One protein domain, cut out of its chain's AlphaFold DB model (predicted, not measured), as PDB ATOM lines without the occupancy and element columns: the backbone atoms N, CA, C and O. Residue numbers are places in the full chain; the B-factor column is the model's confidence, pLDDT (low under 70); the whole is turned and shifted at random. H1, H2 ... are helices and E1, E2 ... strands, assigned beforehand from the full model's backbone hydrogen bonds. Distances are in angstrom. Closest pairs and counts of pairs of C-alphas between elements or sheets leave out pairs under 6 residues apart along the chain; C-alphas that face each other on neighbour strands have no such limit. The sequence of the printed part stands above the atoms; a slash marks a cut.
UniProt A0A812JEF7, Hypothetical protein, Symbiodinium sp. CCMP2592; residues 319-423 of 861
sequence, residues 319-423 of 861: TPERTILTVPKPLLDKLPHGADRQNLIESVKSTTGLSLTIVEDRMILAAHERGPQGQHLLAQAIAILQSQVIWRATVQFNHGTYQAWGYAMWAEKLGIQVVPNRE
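This is residues 319 to 423 of the 861 residues of the protein "Hypothetical protein" of Symbiodinium sp. CCMP2592 (UniProt A0A812JEF7). A twisted sheet of five antiparallel strands forms one layer, with helices over one face and the other face bare. The longest helix, H3, runs slantwise over the inner strands E3 and E1; H2 lies beside edge strand E2, H4 stands up over E5 at the opposite edge, and the short H1 only grazes the sheet. The printed part has 105 residues with four named helices and five named strands, in the order E1 H1 H2 E2 E3 H3 E4 E5 H4; the sheet order is E2 E3 E1 E4 E5, and the class is mixed, helices and strands. The whole is compact, with a radius of gyration of the C-alphas of 12.6 A and spans of 34 by 31 by 23 A.

E1, residues 322 to 326, is antiparallel to E3, residues 362 to 366, at 163 degrees, with N 323 and O 365 within hydrogen-bond range at 2.8 A. On its other side E1 is antiparallel to E4, residues 394 to 397, with N 326 and O 394 at 2.9 A. E3 forms a hairpin with E2, residues 355 to 359, where N 359 and O 362 are 2.8 A apart. E4 forms a hairpin with E5, residues 400 to 402, where N 395 and O 402 are 2.8 A apart. H3, residues 372 to 388, is over E3 and E1 at a height over the sheet of 9.7 A, only just slantwise to the strands at 31 degrees to E3 on the local plane. H2, residues 338 to 352, touches H3 at a shallow tilt of 29 degrees, opposite ways, with its residues 348 to 352 alone; the closest C-alphas, of Thr 352 and Leu 377, are 5.3 A apart. H4, residues 404 to 413, is close to H3 but not clearly touching, the closest C-alphas, of Ala 379 and Ala 411, being 6.2 A apart. H2, H3 and H4 are on the same face, giving two layers, helices on one face of a sheet. E1, H1 at residues 329 to 332, H2 and E2 make a split strand-helix-strand unit, two strands that run the same way in one sheet with helices between them along the chain and, in the sheet, E3 between them; E3, H3 and E4 make another, with E1 between its strands in the sheet, and both crossovers are right-handed. O i to N i+4 pairs are within range in 10 of 11 for H2, 12 of 13 for H3 and 4 of 6 for H4; H1 is too short for such a pair.

E1 begins at C-alpha 322, (7.773, -20.712, -11.498), and spans 12.6 A; E2 spans 13.2 A and E3 12.8 A. H3 is 25.1 A long, H2 21.8 A and H4 15.0 A, ending at C-alpha 413, (0.682, -7.238, -26.144).

The C-alphas farthest apart, of Gly 338 and Lys 413, are 35.9 A apart. The printed part has no cut, and its links between named elements are tight. Mean pLDDT of the printed part is 72.7; 33 residues are under 70, among them residues 327 to 334 and 367 to 372.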
ATOM      1  N   THR A 319       7.129 -25.747  -9.714       50.03
ATOM      2  CA  THR A 319       5.777 -25.519  -9.196       50.03
ATOM      3  C   THR A 319       5.044 -24.548 -10.131       50.03
ATOM      4  O   THR A 319       5.711 -23.727 -10.765       50.03
ATOM      5  N   PRO A 320       3.698 -24.570 -10.218       49.31
ATOM      6  CA  PRO A 320       2.918 -23.758 -11.173       49.31
ATOM      7  C   PRO A 320       2.907 -22.237 -10.877       49.31
ATOM      8  O   PRO A 320       1.967 -21.520 -11.216       49.31
ATOM      9  N   GLU A 321       3.958 -21.757 -10.224       55.53
ATOM     10  CA  GLU A 321       4.284 -20.389  -9.816       55.53
ATOM     11  C   GLU A 321       5.720 -20.014 -10.257       55.53
ATOM     12  O   GLU A 321       6.203 -18.920  -9.967       55.53
ATOM     13  N   ARG A 322       6.420 -20.914 -10.968       65.50
ATOM     14  CA  ARG A 322       7.773 -20.712 -11.498       65.50
ATOM     15  C   ARG A 322       7.780 -20.755 -13.021       65.50
ATOM     16  O   ARG A 322       7.182 -21.634 -13.631       65.50
ATOM     17  N   THR A 323       8.514 -19.825 -13.616       70.44
ATOM     18  CA  THR A 323       8.830 -19.786 -15.047       70.44
ATOM     19  C   THR A 323      10.235 -20.319 -15.261       70.44
ATOM     20  O   THR A 323      11.162 -19.897 -14.564       70.44
ATOM     21  N   ILE A 324      10.403 -21.211 -16.236       70.94
ATOM     22  CA  ILE A 324      11.724 -21.690 -16.657       70.94
ATOM     23  C   ILE A 324      12.170 -20.889 -17.881       70.94
ATOM     24  O   ILE A 324      11.425 -20.725 -18.845       70.94
ATOM     25  N   LEU A 325      13.412 -20.422 -17.840       73.62
ATOM     26  CA  LEU A 325      14.144 -19.813 -18.940       73.62
ATOM     27  C   LEU A 325      15.278 -20.766 -19.317       73.62
ATOM     28  O   LEU A 325      16.351 -20.724 -18.716       73.62
ATOM     29  N   THR A 326      15.045 -21.649 -20.282       70.25
ATOM     30  CA  THR A 326      16.080 -22.575 -20.761       70.25
ATOM     31  C   THR A 326      17.033 -21.809 -21.670       70.25
ATOM     32  O   THR A 326      16.607 -21.262 -22.688       70.25
ATOM     33  N   VAL A 327      18.314 -21.741 -21.303       66.62
ATOM     34  CA  VAL A 327      19.333 -20.927 -21.980       66.62
ATOM     35  C   VAL A 327      20.489 -21.830 -22.410       66.62
ATOM     36  O   VAL A 327      21.052 -22.524 -21.565       66.62
ATOM     37  N   PRO A 328      20.907 -21.813 -23.691       64.44
ATOM     38  CA  PRO A 328      22.079 -22.563 -24.133       64.44
ATOM     39  C   PRO A 328      23.296 -22.244 -23.258       64.44
ATOM     40  O   PRO A 328      23.673 -21.077 -23.133       64.44
ATOM     41  N   LYS A 329      23.918 -23.271 -22.666       63.00
ATOM     42  CA  LYS A 329      24.986 -23.120 -21.663       63.00
ATOM     43  C   LYS A 329      26.091 -22.106 -22.045       63.00
ATOM     44  O   LYS A 329      26.321 -21.209 -21.241       63.00
ATOM     45  N   PRO A 330      26.631 -22.070 -23.287       63.72
ATOM     46  CA  PRO A 330      27.625 -21.064 -23.705       63.72
ATOM     47  C   PRO A 330      27.144 -19.597 -23.730       63.72
ATOM     48  O   PRO A 330      27.923 -18.691 -24.033       63.72
ATOM     49  N   LEU A 331      25.856 -19.342 -23.487       64.12
ATOM     50  CA  LEU A 331      25.279 -18.014 -23.259       64.12
ATOM     51  C   LEU A 331      24.971 -17.779 -21.776       64.12
ATOM     52  O   LEU A 331      25.117 -16.654 -21.311       64.12
ATOM     53  N   LEU A 332      24.611 -18.827 -21.031       66.88
ATOM     54  CA  LEU A 332      24.464 -18.773 -19.577       66.88
ATOM     55  C   LEU A 332      25.812 -18.520 -18.877       66.88
ATOM     56  O   LEU A 332      25.876 -17.739 -17.932       66.88
ATOM     57  N   ASP A 333      26.899 -19.104 -19.387       68.00
ATOM     58  CA  ASP A 333      28.267 -18.910 -18.885       68.00
ATOM     59  C   ASP A 333      28.751 -17.446 -19.011       68.00
ATOM     60  O   ASP A 333      29.727 -17.060 -18.366       68.00
ATOM     61  N   LYS A 334      28.048 -16.618 -19.806       68.88
ATOM     62  CA  LYS A 334      28.288 -15.172 -19.978       68.88
ATOM     63  C   LYS A 334      27.554 -14.292 -18.960       68.88
ATOM     64  O   LYS A 334      27.757 -13.082 -18.974       68.88
ATOM     65  N   LEU A 335      26.698 -14.865 -18.109       71.50
ATOM     66  CA  LEU A 335      26.177 -14.148 -16.943       71.50
ATOM     67  C   LEU A 335      27.333 -13.736 -16.023       71.50
ATOM     68  O   LEU A 335      28.346 -14.437 -15.976       71.50
ATOM     69  N   PRO A 336      27.173 -12.663 -15.231       70.38
ATOM     70  CA  PRO A 336      28.117 -12.367 -14.168       70.38
ATOM     71  C   PRO A 336      28.264 -13.539 -13.181       70.38
ATOM     72  O   PRO A 336      27.354 -14.357 -12.969       70.38
ATOM     73  N   HIS A 337      29.438 -13.592 -12.557       68.88
ATOM     74  CA  HIS A 337      29.845 -14.578 -11.553       68.88
ATOM     75  C   HIS A 337      30.267 -13.852 -10.265       68.88
ATOM     76  O   HIS A 337      30.400 -12.631 -10.259       68.88
ATOM     77  N   GLY A 338      30.441 -14.580  -9.159       71.50
ATOM     78  CA  GLY A 338      30.807 -13.974  -7.871       71.50
ATOM     79  C   GLY A 338      29.794 -12.926  -7.388       71.50
ATOM     80  O   GLY A 338      28.583 -13.144  -7.484       71.50
ATOM     81  N   ALA A 339      30.291 -11.792  -6.887       66.56
ATOM     82  CA  ALA A 339      29.474 -10.698  -6.354       66.56
ATOM     83  C   ALA A 339      28.514 -10.103  -7.401       66.56
ATOM     84  O   ALA A 339      27.341  -9.890  -7.105       66.56
ATOM     85  N   ASP A 340      28.943  -9.935  -8.656       71.62
ATOM     86  CA  ASP A 340      28.085  -9.369  -9.708       71.62
ATOM     87  C   ASP A 340      26.882 -10.262 -10.044       71.62
ATOM     88  O   ASP A 340      25.825  -9.775 -10.453       71.62
ATOM     89  N   ARG A 341      26.993 -11.576  -9.804       75.81
ATOM     90  CA  ARG A 341      25.843 -12.486  -9.890       75.81
ATOM     91  C   ARG A 341      24.826 -12.212  -8.785       75.81
ATOM     92  O   ARG A 341      23.624 -12.271  -9.040       75.81
ATOM     93  N   GLN A 342      25.295 -11.931  -7.571       72.44
ATOM     94  CA  GLN A 342      24.439 -11.594  -6.433       72.44
ATOM     95  C   GLN A 342      23.770 -10.235  -6.671       72.44
ATOM     96  O   GLN A 342      22.546 -10.160  -6.600       72.44
ATOM     97  N   ASN A 343      24.532  -9.232  -7.120       79.31
ATOM     98  CA  ASN A 343      24.022  -7.926  -7.551       79.31
ATOM     99  C   ASN A 343      22.903  -8.061  -8.606       79.31
ATOM    100  O   ASN A 343      21.875  -7.395  -8.507       79.31
ATOM    101  N   LEU A 344      23.048  -8.958  -9.593       81.12
ATOM    102  CA  LEU A 344      22.005  -9.226 -10.592       81.12
ATOM    103  C   LEU A 344      20.756  -9.903  -9.995       81.12
ATOM    104  O   LEU A 344      19.634  -9.504 -10.311       81.12
ATOM    105  N   ILE A 345      20.927 -10.909  -9.131       78.25
ATOM    106  CA  ILE A 345      19.811 -11.599  -8.458       78.25
ATOM    107  C   ILE A 345      19.033 -10.624  -7.560       78.25
ATOM    108  O   ILE A 345      17.800 -10.615  -7.578       78.25
ATOM    109  N   GLU A 346      19.734  -9.773  -6.812       79.81
ATOM    110  CA  GLU A 346      19.130  -8.756  -5.950       79.81
ATOM    111  C   GLU A 346      18.509  -7.605  -6.748       79.81
ATOM    112  O   GLU A 346      17.441  -7.124  -6.371       79.81
ATOM    113  N   SER A 347      19.086  -7.219  -7.889       82.38
ATOM    114  CA  SER A 347      18.505  -6.240  -8.818       82.38
ATOM    115  C   SER A 347      17.171  -6.721  -9.403       82.38
ATOM    116  O   SER A 347      16.168  -6.007  -9.329       82.38
ATOM    117  N   VAL A 348      17.097  -7.969  -9.889       83.38
ATOM    118  CA  VAL A 348      15.830  -8.560 -10.361       83.38
ATOM    119  C   VAL A 348      14.803  -8.624  -9.225       83.38
ATOM    120  O   VAL A 348      13.659  -8.199  -9.408       83.38
ATOM    121  N   LYS A 349      15.210  -9.080  -8.035       81.19
ATOM    122  CA  LYS A 349      14.323  -9.222  -6.871       81.19
ATOM    123  C   LYS A 349      13.805  -7.883  -6.338       81.19
ATOM    124  O   LYS A 349      12.629  -7.787  -6.008       81.19
ATOM    125  N   SER A 350      14.647  -6.858  -6.259       80.81
ATOM    126  CA  SER A 350      14.252  -5.518  -5.798       80.81
ATOM    127  C   SER A 350      13.395  -4.772  -6.823       80.81
ATOM    128  O   SER A 350      12.455  -4.087  -6.436       80.81
ATOM    129  N   THR A 351      13.659  -4.957  -8.121       81.81
ATOM    130  CA  THR A 351      12.905  -4.287  -9.197       81.81
ATOM    131  C   THR A 351      11.544  -4.940  -9.471       81.81
ATOM    132  O   THR A 351      10.617  -4.254  -9.892       81.81
ATOM    133  N   THR A 352      11.406  -6.258  -9.263       81.56
ATOM    134  CA  THR A 352      10.214  -7.023  -9.701       81.56
ATOM    135  C   THR A 352       9.551  -7.886  -8.625       81.56
ATOM    136  O   THR A 352       8.520  -8.498  -8.884       81.56
ATOM    137  N   GLY A 353      10.140  -8.002  -7.432       75.12
ATOM    138  CA  GLY A 353       9.697  -8.929  -6.381       75.12
ATOM    139  C   GLY A 353      10.007 -10.410  -6.651       75.12
ATOM    140  O   GLY A 353       9.891 -11.228  -5.739       75.12
ATOM    141  N   LEU A 354      10.422 -10.773  -7.871       79.62
ATOM    142  CA  LEU A 354      10.641 -12.160  -8.289       79.62
ATOM    143  C   LEU A 354      12.015 -12.681  -7.858       79.62
ATOM    144  O   LEU A 354      13.030 -12.004  -8.023       79.62
ATOM    145  N   SER A 355      12.083 -13.916  -7.358       77.62
ATOM    146  CA  SER A 355      13.372 -14.545  -7.052       77.62
ATOM    147  C   SER A 355      13.959 -15.222  -8.291       77.62
ATOM    148  O   SER A 355      13.337 -16.128  -8.853       77.62
ATOM    149  N   LEU A 356      15.174 -14.816  -8.664       78.56
ATOM    150  CA  LEU A 356      15.986 -15.434  -9.710       78.56
ATOM    151  C   LEU A 356      16.868 -16.557  -9.137       78.56
ATOM    152  O   LEU A 356      17.646 -16.330  -8.211       78.56
ATOM    153  N   THR A 357      16.815 -17.739  -9.745       74.19
ATOM    154  CA  THR A 357      17.744 -18.854  -9.499       74.19
ATOM    155  C   THR A 357      18.446 -19.228 -10.806       74.19
ATOM    156  O   THR A 357      17.809 -19.255 -11.857       74.19
ATOM    157  N   ILE A 358      19.753 -19.510 -10.764       70.69
ATOM    158  CA  ILE A 358      20.566 -19.825 -11.953       70.69
ATOM    159  C   ILE A 358      21.143 -21.244 -11.812       70.69
ATOM    160  O   ILE A 358      21.950 -21.510 -10.921       70.69
ATOM    161  N   VAL A 359      20.725 -22.138 -12.708       64.56
ATOM    162  CA  VAL A 359      21.045 -23.575 -12.791       64.56
ATOM    163  C   VAL A 359      21.753 -23.847 -14.132       64.56
ATOM    164  O   VAL A 359      21.714 -23.011 -15.022       64.56
ATOM    165  N   GLU A 360      22.446 -24.977 -14.292       61.66
ATOM    166  CA  GLU A 360      23.490 -25.195 -15.320       61.66
ATOM    167  C   GLU A 360      23.086 -24.983 -16.797       61.66
ATOM    168  O   GLU A 360      23.958 -24.702 -17.620       61.66
ATOM    169  N   ASP A 361      21.800 -25.100 -17.133       60.53
ATOM    170  CA  ASP A 361      21.214 -24.842 -18.458       60.53
ATOM    171  C   ASP A 361      19.987 -23.898 -18.406       60.53
ATOM    172  O   ASP A 361      19.297 -23.704 -19.410       60.53
ATOM    173  N   ARG A 362      19.663 -23.337 -17.230       67.75
ATOM    174  CA  ARG A 362      18.369 -22.687 -16.948       67.75
ATOM    175  C   ARG A 362      18.493 -21.518 -15.981       67.75
ATOM    176  O   ARG A 362      19.130 -21.623 -14.939       67.75
ATOM    177  N   MET A 363      17.756 -20.448 -16.246       74.19
ATOM    178  CA  MET A 363      17.333 -19.514 -15.202       74.19
ATOM    179  C   MET A 363      15.896 -19.842 -14.787       74.19
ATOM    180  O   MET A 363      15.086 -20.264 -15.611       74.19
ATOM    181  N   ILE A 364      15.566 -19.672 -13.512       73.75
ATOM    182  CA  ILE A 364      14.225 -19.909 -12.970       73.75
ATOM    183  C   ILE A 364      13.775 -18.625 -12.279       73.75
ATOM    184  O   ILE A 364      14.483 -18.106 -11.416       73.75
ATOM    185  N   LEU A 365      12.605 -18.116 -12.663       77.31
ATOM    186  CA  LEU A 365      11.948 -16.977 -12.024       77.31
ATOM    187  C   LEU A 365      10.728 -17.488 -11.259       77.31
ATOM    188  O   LEU A 365       9.790 -18.000 -11.872       77.31
ATOM    189  N   ALA A 366      10.732 -17.364  -9.931       71.56
ATOM    190  CA  ALA A 366       9.570 -17.691  -9.105       71.56
ATOM    191  C   ALA A 366       8.763 -16.430  -8.773       71.56
ATOM    192  O   ALA A 366       9.330 -15.421  -8.347       71.56
ATOM    193  N   ALA A 367       7.443 -16.514  -8.943       65.38
ATOM    194  CA  ALA A 367       6.487 -15.468  -8.610       65.38
ATOM    195  C   ALA A 367       5.609 -15.888  -7.429       65.38
ATOM    196  O   ALA A 367       5.171 -17.031  -7.342       65.38
ATOM    197  N   HIS A 368       5.313 -14.948  -6.532       57.16
ATOM    198  CA  HIS A 368       4.320 -15.149  -5.471       57.16
ATOM    199  C   HIS A 368       2.912 -14.688  -5.881       57.16
ATOM    200  O   HIS A 368       1.934 -15.059  -5.236       57.16
ATOM    201  N   GLU A 369       2.788 -13.924  -6.971       58.91
ATOM    202  CA  GLU A 369       1.515 -13.393  -7.461       58.91
ATOM    203  C   GLU A 369       1.067 -14.091  -8.748       58.91
ATOM    204  O   GLU A 369       1.812 -14.186  -9.726       58.91
ATOM    205  N   ARG A 370      -0.188 -14.554  -8.768       60.62
ATOM    206  CA  ARG A 370      -0.837 -15.136  -9.950       60.62
ATOM    207  C   ARG A 370      -1.804 -14.121 -10.557       60.62
ATOM    208  O   ARG A 370      -2.693 -13.638  -9.863       60.62
ATOM    209  N   GLY A 371      -1.678 -13.842 -11.854       66.62
ATOM    210  CA  GLY A 371      -2.564 -12.926 -12.585       66.62
ATOM    211  C   GLY A 371      -1.806 -11.976 -13.520       66.62
ATOM    212  O   GLY A 371      -0.605 -12.163 -13.730       66.62
ATOM    213  N   PRO A 372      -2.477 -10.950 -14.078       68.94
ATOM    214  CA  PRO A 372      -1.865 -10.026 -15.037       68.94
ATOM    215  C   PRO A 372      -0.722  -9.189 -14.436       68.94
ATOM    216  O   PRO A 372       0.252  -8.915 -15.129       68.94
ATOM    217  N   GLN A 373      -0.772  -8.847 -13.141       73.62
ATOM    218  CA  GLN A 373       0.351  -8.181 -12.457       73.62
ATOM    219  C   GLN A 373       1.581  -9.095 -12.365       73.62
ATOM    220  O   GLN A 373       2.669  -8.685 -12.759       73.62
ATOM    221  N   GLY A 374       1.405 -10.362 -11.972       74.62
ATOM    222  CA  GLY A 374       2.484 -11.355 -11.986       74.62
ATOM    223  C   GLY A 374       3.090 -11.551 -13.381       74.62
ATOM    224  O   GLY A 374       4.308 -11.601 -13.519       74.62
ATOM    225  N   GLN A 375       2.263 -11.574 -14.434       75.62
ATOM    226  CA  GLN A 375       2.720 -11.614 -15.833       75.62
ATOM    227  C   GLN A 375       3.525 -10.365 -16.238       75.62
ATOM    228  O   GLN A 375       4.512 -10.487 -16.963       75.62
ATOM    229  N   HIS A 376       3.147  -9.182 -15.743       78.75
ATOM    230  CA  HIS A 376       3.858  -7.929 -15.999       78.75
ATOM    231  C   HIS A 376       5.235  -7.892 -15.313       78.75
ATOM    232  O   HIS A 376       6.247  -7.650 -15.974       78.75
ATOM    233  N   LEU A 377       5.297  -8.209 -14.014       81.06
ATOM    234  CA  LEU A 377       6.549  -8.299 -13.243       81.06
ATOM    235  C   LEU A 377       7.528  -9.316 -13.858       81.06
ATOM    236  O   LEU A 377       8.736  -9.095 -13.908       81.06
ATOM    237  N   LEU A 378       6.990 -10.416 -14.385       80.12
ATOM    238  CA  LEU A 378       7.724 -11.498 -15.039       80.12
ATOM    239  C   LEU A 378       8.344 -11.078 -16.376       80.12
ATOM    240  O   LEU A 378       9.519 -11.354 -16.619       80.12
ATOM    241  N   ALA A 379       7.603 -10.342 -17.206       77.44
ATOM    242  CA  ALA A 379       8.145  -9.746 -18.425       77.44
ATOM    243  C   ALA A 379       9.186  -8.649 -18.126       77.44
ATOM    244  O   ALA A 379      10.189  -8.554 -18.834       77.44
ATOM    245  N   GLN A 380       9.013  -7.870 -17.050       81.31
ATOM    246  CA  GLN A 380      10.029  -6.916 -16.585       81.31
ATOM    247  C   GLN A 380      11.314  -7.621 -16.120       81.31
ATOM    248  O   GLN A 380      12.407  -7.214 -16.511       81.31
ATOM    249  N   ALA A 381      11.213  -8.712 -15.353       82.94
ATOM    250  CA  ALA A 381      12.379  -9.492 -14.928       82.94
ATOM    251  C   ALA A 381      13.125 -10.089 -16.131       82.94
ATOM    252  O   ALA A 381      14.353 -10.048 -16.192       82.94
ATOM    253  N   ILE A 382      12.384 -10.576 -17.128       81.12
ATOM    254  CA  ILE A 382      12.950 -11.062 -18.387       81.12
ATOM    255  C   ILE A 382      13.637  -9.933 -19.180       81.12
ATOM    256  O   ILE A 382      14.728 -10.154 -19.701       81.12
ATOM    257  N   ALA A 383      13.083  -8.715 -19.211       77.50
ATOM    258  CA  ALA A 383      13.739  -7.560 -19.835       77.50
ATOM    259  C   ALA A 383      15.093  -7.220 -19.176       77.50
ATOM    260  O   ALA A 383      16.061  -6.926 -19.881       77.50
ATOM    261  N   ILE A 384      15.187  -7.319 -17.842       80.94
ATOM    262  CA  ILE A 384      16.443  -7.132 -17.092       80.94
ATOM    263  C   ILE A 384      17.452  -8.232 -17.457       80.94
ATOM    264  O   ILE A 384      18.603  -7.939 -17.768       80.94
ATOM    265  N   LEU A 385      17.033  -9.500 -17.497       80.12
ATOM    266  CA  LEU A 385      17.910 -10.612 -17.891       80.12
ATOM    267  C   LEU A 385      18.399 -10.496 -19.347       80.12
ATOM    268  O   LEU A 385      19.560 -10.792 -19.638       80.12
ATOM    269  N   GLN A 386      17.550 -10.006 -20.255       76.19
ATOM    270  CA  GLN A 386      17.911  -9.719 -21.645       76.19
ATOM    271  C   GLN A 386      18.991  -8.622 -21.774       76.19
ATOM    272  O   GLN A 386      19.722  -8.607 -22.770       76.19
ATOM    273  N   SER A 387      19.132  -7.701 -20.810       72.06
ATOM    274  CA  SER A 387      20.221  -6.712 -20.859       72.06
ATOM    275  C   SER A 387      21.593  -7.328 -20.556       72.06
ATOM    276  O   SER A 387      22.605  -6.727 -20.901       72.06
ATOM    277  N   GLN A 388      21.627  -8.510 -19.929       74.00
ATOM    278  CA  GLN A 388      22.849  -9.199 -19.495       74.00
ATOM    279  C   GLN A 388      23.243 -10.365 -20.417       74.00
ATOM    280  O   GLN A 388      24.421 -10.695 -20.527       74.00
ATOM    281  N   VAL A 389      22.277 -11.002 -21.093       69.69
ATOM    282  CA  VAL A 389      22.511 -12.196 -21.929       69.69
ATOM    283  C   VAL A 389      21.889 -12.039 -23.314       69.69
ATOM    284  O   VAL A 389      20.758 -11.577 -23.463       69.69
ATOM    285  N   ILE A 390      22.600 -12.507 -24.346       63.25
ATOM    286  CA  ILE A 390      22.068 -12.623 -25.712       63.25
ATOM    287  C   ILE A 390      20.836 -13.536 -25.687       63.25
ATOM    288  O   ILE A 390      20.955 -14.750 -25.514       63.25
ATOM    289  N   TRP A 391      19.649 -12.955 -25.872       67.62
ATOM    290  CA  TRP A 391      18.384 -13.655 -25.661       67.62
ATOM    291  C   TRP A 391      18.089 -14.703 -26.751       67.62
ATOM    292  O   TRP A 391      17.469 -14.428 -27.781       67.62
ATOM    293  N   ARG A 392      18.557 -15.931 -26.508       65.69
ATOM    294  CA  ARG A 392      18.141 -17.186 -27.163       65.69
ATOM    295  C   ARG A 392      17.438 -18.119 -26.163       65.69
ATOM    296  O   ARG A 392      17.524 -19.335 -26.286       65.69
ATOM    297  N   ALA A 393      16.812 -17.548 -25.133       65.69
ATOM    298  CA  ALA A 393      16.119 -18.317 -24.109       65.69
ATOM    299  C   ALA A 393      14.765 -18.822 -24.625       65.69
ATOM    300  O   ALA A 393      14.002 -18.052 -25.217       65.69
ATOM    301  N   THR A 394      14.447 -20.078 -24.332       74.06
ATOM    302  CA  THR A 394      13.083 -20.604 -24.443       74.06
ATOM    303  C   THR A 394      12.378 -20.382 -23.111       74.06
ATOM    304  O   THR A 394      12.892 -20.783 -22.065       74.06
ATOM    305  N   VAL A 395      11.214 -19.737 -23.142       74.62
ATOM    306  CA  VAL A 395      10.453 -19.339 -21.951       74.62
ATOM    307  C   VAL A 395       9.267 -20.280 -21.765       74.62
ATOM    308  O   VAL A 395       8.383 -20.340 -22.618       74.62
ATOM    309  N   GLN A 396       9.236 -21.023 -20.661       74.31
ATOM    310  CA  GLN A 396       8.201 -22.015 -20.373       74.31
ATOM    311  C   GLN A 396       7.331 -21.592 -19.184       74.31
ATOM    312  O   GLN A 396       7.831 -21.359 -18.079       74.31
ATOM    313  N   PHE A 397       6.017 -21.561 -19.420       71.50
ATOM    314  CA  PHE A 397       4.968 -21.256 -18.447       71.50
ATOM    315  C   PHE A 397       3.947 -22.398 -18.355       71.50
ATOM    316  O   PHE A 397       3.859 -23.248 -19.240       71.50
ATOM    317  N   ASN A 398       3.053 -22.322 -17.364       63.41
ATOM    318  CA  ASN A 398       1.855 -23.172 -17.250       63.41
ATOM    319  C   ASN A 398       0.966 -23.197 -18.512       63.41
ATOM    320  O   ASN A 398       0.175 -24.117 -18.688       63.41
ATOM    321  N   HIS A 399       1.031 -22.147 -19.339       60.41
ATOM    322  CA  HIS A 399       0.135 -21.923 -20.478       60.41
ATOM    323  C   HIS A 399       0.784 -22.206 -21.841       60.41
ATOM    324  O   HIS A 399       0.114 -22.081 -22.861       60.41
ATOM    325  N   GLY A 400       2.069 -22.569 -21.871       65.00
ATOM    326  CA  GLY A 400       2.795 -22.837 -23.108       65.00
ATOM    327  C   GLY A 400       4.289 -22.539 -23.016       65.00
ATOM    328  O   GLY A 400       4.781 -21.964 -22.042       65.00
ATOM    329  N   THR A 401       4.994 -22.923 -24.075       74.75
ATOM    330  CA  THR A 401       6.433 -22.717 -24.251       74.75
ATOM    331  C   THR A 401       6.645 -21.778 -25.433       74.75
ATOM    332  O   THR A 401       6.190 -22.073 -26.534       74.75
ATOM    333  N   TYR A 402       7.335 -20.661 -25.213       74.06
ATOM    334  CA  TYR A 402       7.566 -19.614 -26.205       74.06
ATOM    335  C   TYR A 402       9.054 -19.517 -26.544       74.06
ATOM    336  O   TYR A 402       9.905 -19.481 -25.652       74.06
ATOM    337  N   GLN A 403       9.379 -19.424 -27.834       78.56
ATOM    338  CA  GLN A 403      10.730 -19.076 -28.279       78.56
ATOM    339  C   GLN A 403      11.031 -17.590 -28.025       78.56
ATOM    340  O   GLN A 403      10.123 -16.792 -27.787       78.56
ATOM    341  N   ALA A 404      12.305 -17.202 -28.119       78.12
ATOM    342  CA  ALA A 404      12.797 -15.854 -27.818       78.12
ATOM    343  C   ALA A 404      11.977 -14.711 -28.462       78.12
ATOM    344  O   ALA A 404      11.710 -13.709 -27.798       78.12
ATOM    345  N   TRP A 405      11.557 -14.861 -29.725       83.00
ATOM    346  CA  TRP A 405      10.767 -13.852 -30.448       83.00
ATOM    347  C   TRP A 405       9.249 -14.034 -30.318       83.00
ATOM    348  O   TRP A 405       8.522 -13.045 -30.250       83.00
ATOM    349  N   GLY A 406       8.758 -15.272 -30.195       83.06
ATOM    350  CA  GLY A 406       7.354 -15.531 -29.853       83.06
ATOM    351  C   GLY A 406       6.988 -14.960 -28.476       83.06
ATOM    352  O   GLY A 406       5.898 -14.422 -28.289       83.06
ATOM    353  N   TYR A 407       7.932 -14.981 -27.528       81.62
ATOM    354  CA  TYR A 407       7.769 -14.333 -26.230       81.62
ATOM    355  C   TYR A 407       7.734 -12.801 -26.330       81.62
ATOM    356  O   TYR A 407       6.922 -12.165 -25.662       81.62
ATOM    357  N   ALA A 408       8.555 -12.207 -27.197       83.19
ATOM    358  CA  ALA A 408       8.545 -10.768 -27.456       83.19
ATOM    359  C   ALA A 408       7.173 -10.291 -27.970       83.19
ATOM    360  O   ALA A 408       6.599  -9.347 -27.425       83.19
ATOM    361  N   MET A 409       6.589 -11.024 -28.927       84.25
ATOM    362  CA  MET A 409       5.225 -10.788 -29.428       84.25
ATOM    363  C   MET A 409       4.144 -10.923 -28.342       84.25
ATOM    364  O   MET A 409       3.114 -10.254 -28.415       84.25
ATOM    365  N   TRP A 410       4.349 -11.780 -27.338       84.38
ATOM    366  CA  TRP A 410       3.436 -11.919 -26.197       84.38
ATOM    367  C   TRP A 410       3.589 -10.767 -25.194       84.38
ATOM    368  O   TRP A 410       2.592 -10.168 -24.796       84.38
ATOM    369  N   ALA A 411       4.821 -10.410 -24.822       80.00
ATOM    370  CA  ALA A 411       5.097  -9.354 -23.845       80.00
ATOM    371  C   ALA A 411       4.707  -7.962 -24.373       80.00
ATOM    372  O   ALA A 411       4.172  -7.139 -23.629       80.00
ATOM    373  N   GLU A 412       4.883  -7.722 -25.675       80.88
ATOM    374  CA  GLU A 412       4.485  -6.475 -26.327       80.88
ATOM    375  C   GLU A 412       2.961  -6.252 -26.285       80.88
ATOM    376  O   GLU A 412       2.516  -5.121 -26.089       80.88
ATOM    377  N   LYS A 413       2.147  -7.319 -26.333       80.31
ATOM    378  CA  LYS A 413       0.682  -7.238 -26.144       80.31
ATOM    379  C   LYS A 413       0.268  -6.862 -24.718       80.31
ATOM    380  O   LYS A 413      -0.858  -6.414 -24.518       80.31
ATOM    381  N   LEU A 414       1.164  -7.010 -23.740       73.94
ATOM    382  CA  LEU A 414       0.992  -6.507 -22.372       73.94
ATOM    383  C   LEU A 414       1.549  -5.078 -22.193       73.94
ATOM    384  O   LEU A 414       1.541  -4.559 -21.080       73.94
ATOM    385  N   GLY A 415       2.039  -4.443 -23.267       72.31
ATOM    386  CA  GLY A 415       2.667  -3.116 -23.249       72.31
ATOM    387  C   GLY A 415       4.160  -3.116 -22.894       72.31
ATOM    388  O   GLY A 415       4.739  -2.049 -22.684       72.31
ATOM    389  N   ILE A 416       4.803  -4.287 -22.814       72.62
ATOM    390  CA  ILE A 416       6.130  -4.458 -22.204       72.62
ATOM    391  C   ILE A 416       7.176  -4.742 -23.288       72.62
ATOM    392  O   ILE A 416       7.064  -5.686 -24.067       72.62
ATOM    393  N   GLN A 417       8.222  -3.917 -23.341       70.31
ATOM    394  CA  GLN A 417       9.186  -3.907 -24.449       70.31
ATOM    395  C   GLN A 417      10.314  -4.935 -24.251       70.31
ATOM    396  O   GLN A 417      11.454  -4.582 -23.955       70.31
ATOM    397  N   VAL A 418       9.996  -6.216 -24.447       70.69
ATOM    398  CA  VAL A 418      10.953  -7.339 -24.399       70.69
ATOM    399  C   VAL A 418      11.373  -7.736 -25.818       70.69
ATOM    400  O   VAL A 418      10.889  -8.725 -26.354       70.69
ATOM    401  N   VAL A 419      12.230  -6.947 -26.479       69.75
ATOM    402  CA  VAL A 419      12.545  -7.141 -27.913       69.75
ATOM    403  C   VAL A 419      13.998  -7.616 -28.114       69.75
ATOM    404  O   VAL A 419      14.898  -6.775 -28.037       69.75
ATOM    405  N   PRO A 420      14.270  -8.913 -28.385       75.69
ATOM    406  CA  PRO A 420      15.590  -9.552 -28.275       75.69
ATOM    407  C   PRO A 420      16.777  -8.767 -28.849       75.69
ATOM    408  O   PRO A 420      16.733  -8.259 -29.969       75.69
ATOM    409  N   ASN A 421      17.887  -8.703 -28.106       71.31
ATOM    410  CA  ASN A 421      19.089  -7.913 -28.436       71.31
ATOM    411  C   ASN A 421      19.994  -8.535 -29.528       71.31
ATOM    412  O   ASN A 421      21.212  -8.377 -29.500       71.31
ATOM    413  N   ARG A 422      19.413  -9.253 -30.493       76.12
ATOM    414  CA  ARG A 422      20.113  -9.940 -31.592       76.12
ATOM    415  C   ARG A 422      19.326  -9.847 -32.903       76.12
ATOM    416  O   ARG A 422      18.204  -9.347 -32.910       76.12
ATOM    417  N   GLU A 423      19.899 -10.363 -33.987       78.69
ATOM    418  CA  GLU A 423      19.137 -10.713 -35.193       78.69
ATOM    419  C   GLU A 423      18.253 -11.954 -34.918       78.69
ATOM    420  O   GLU A 423      18.653 -12.822 -34.122       78.69
TER     421      GLU A 423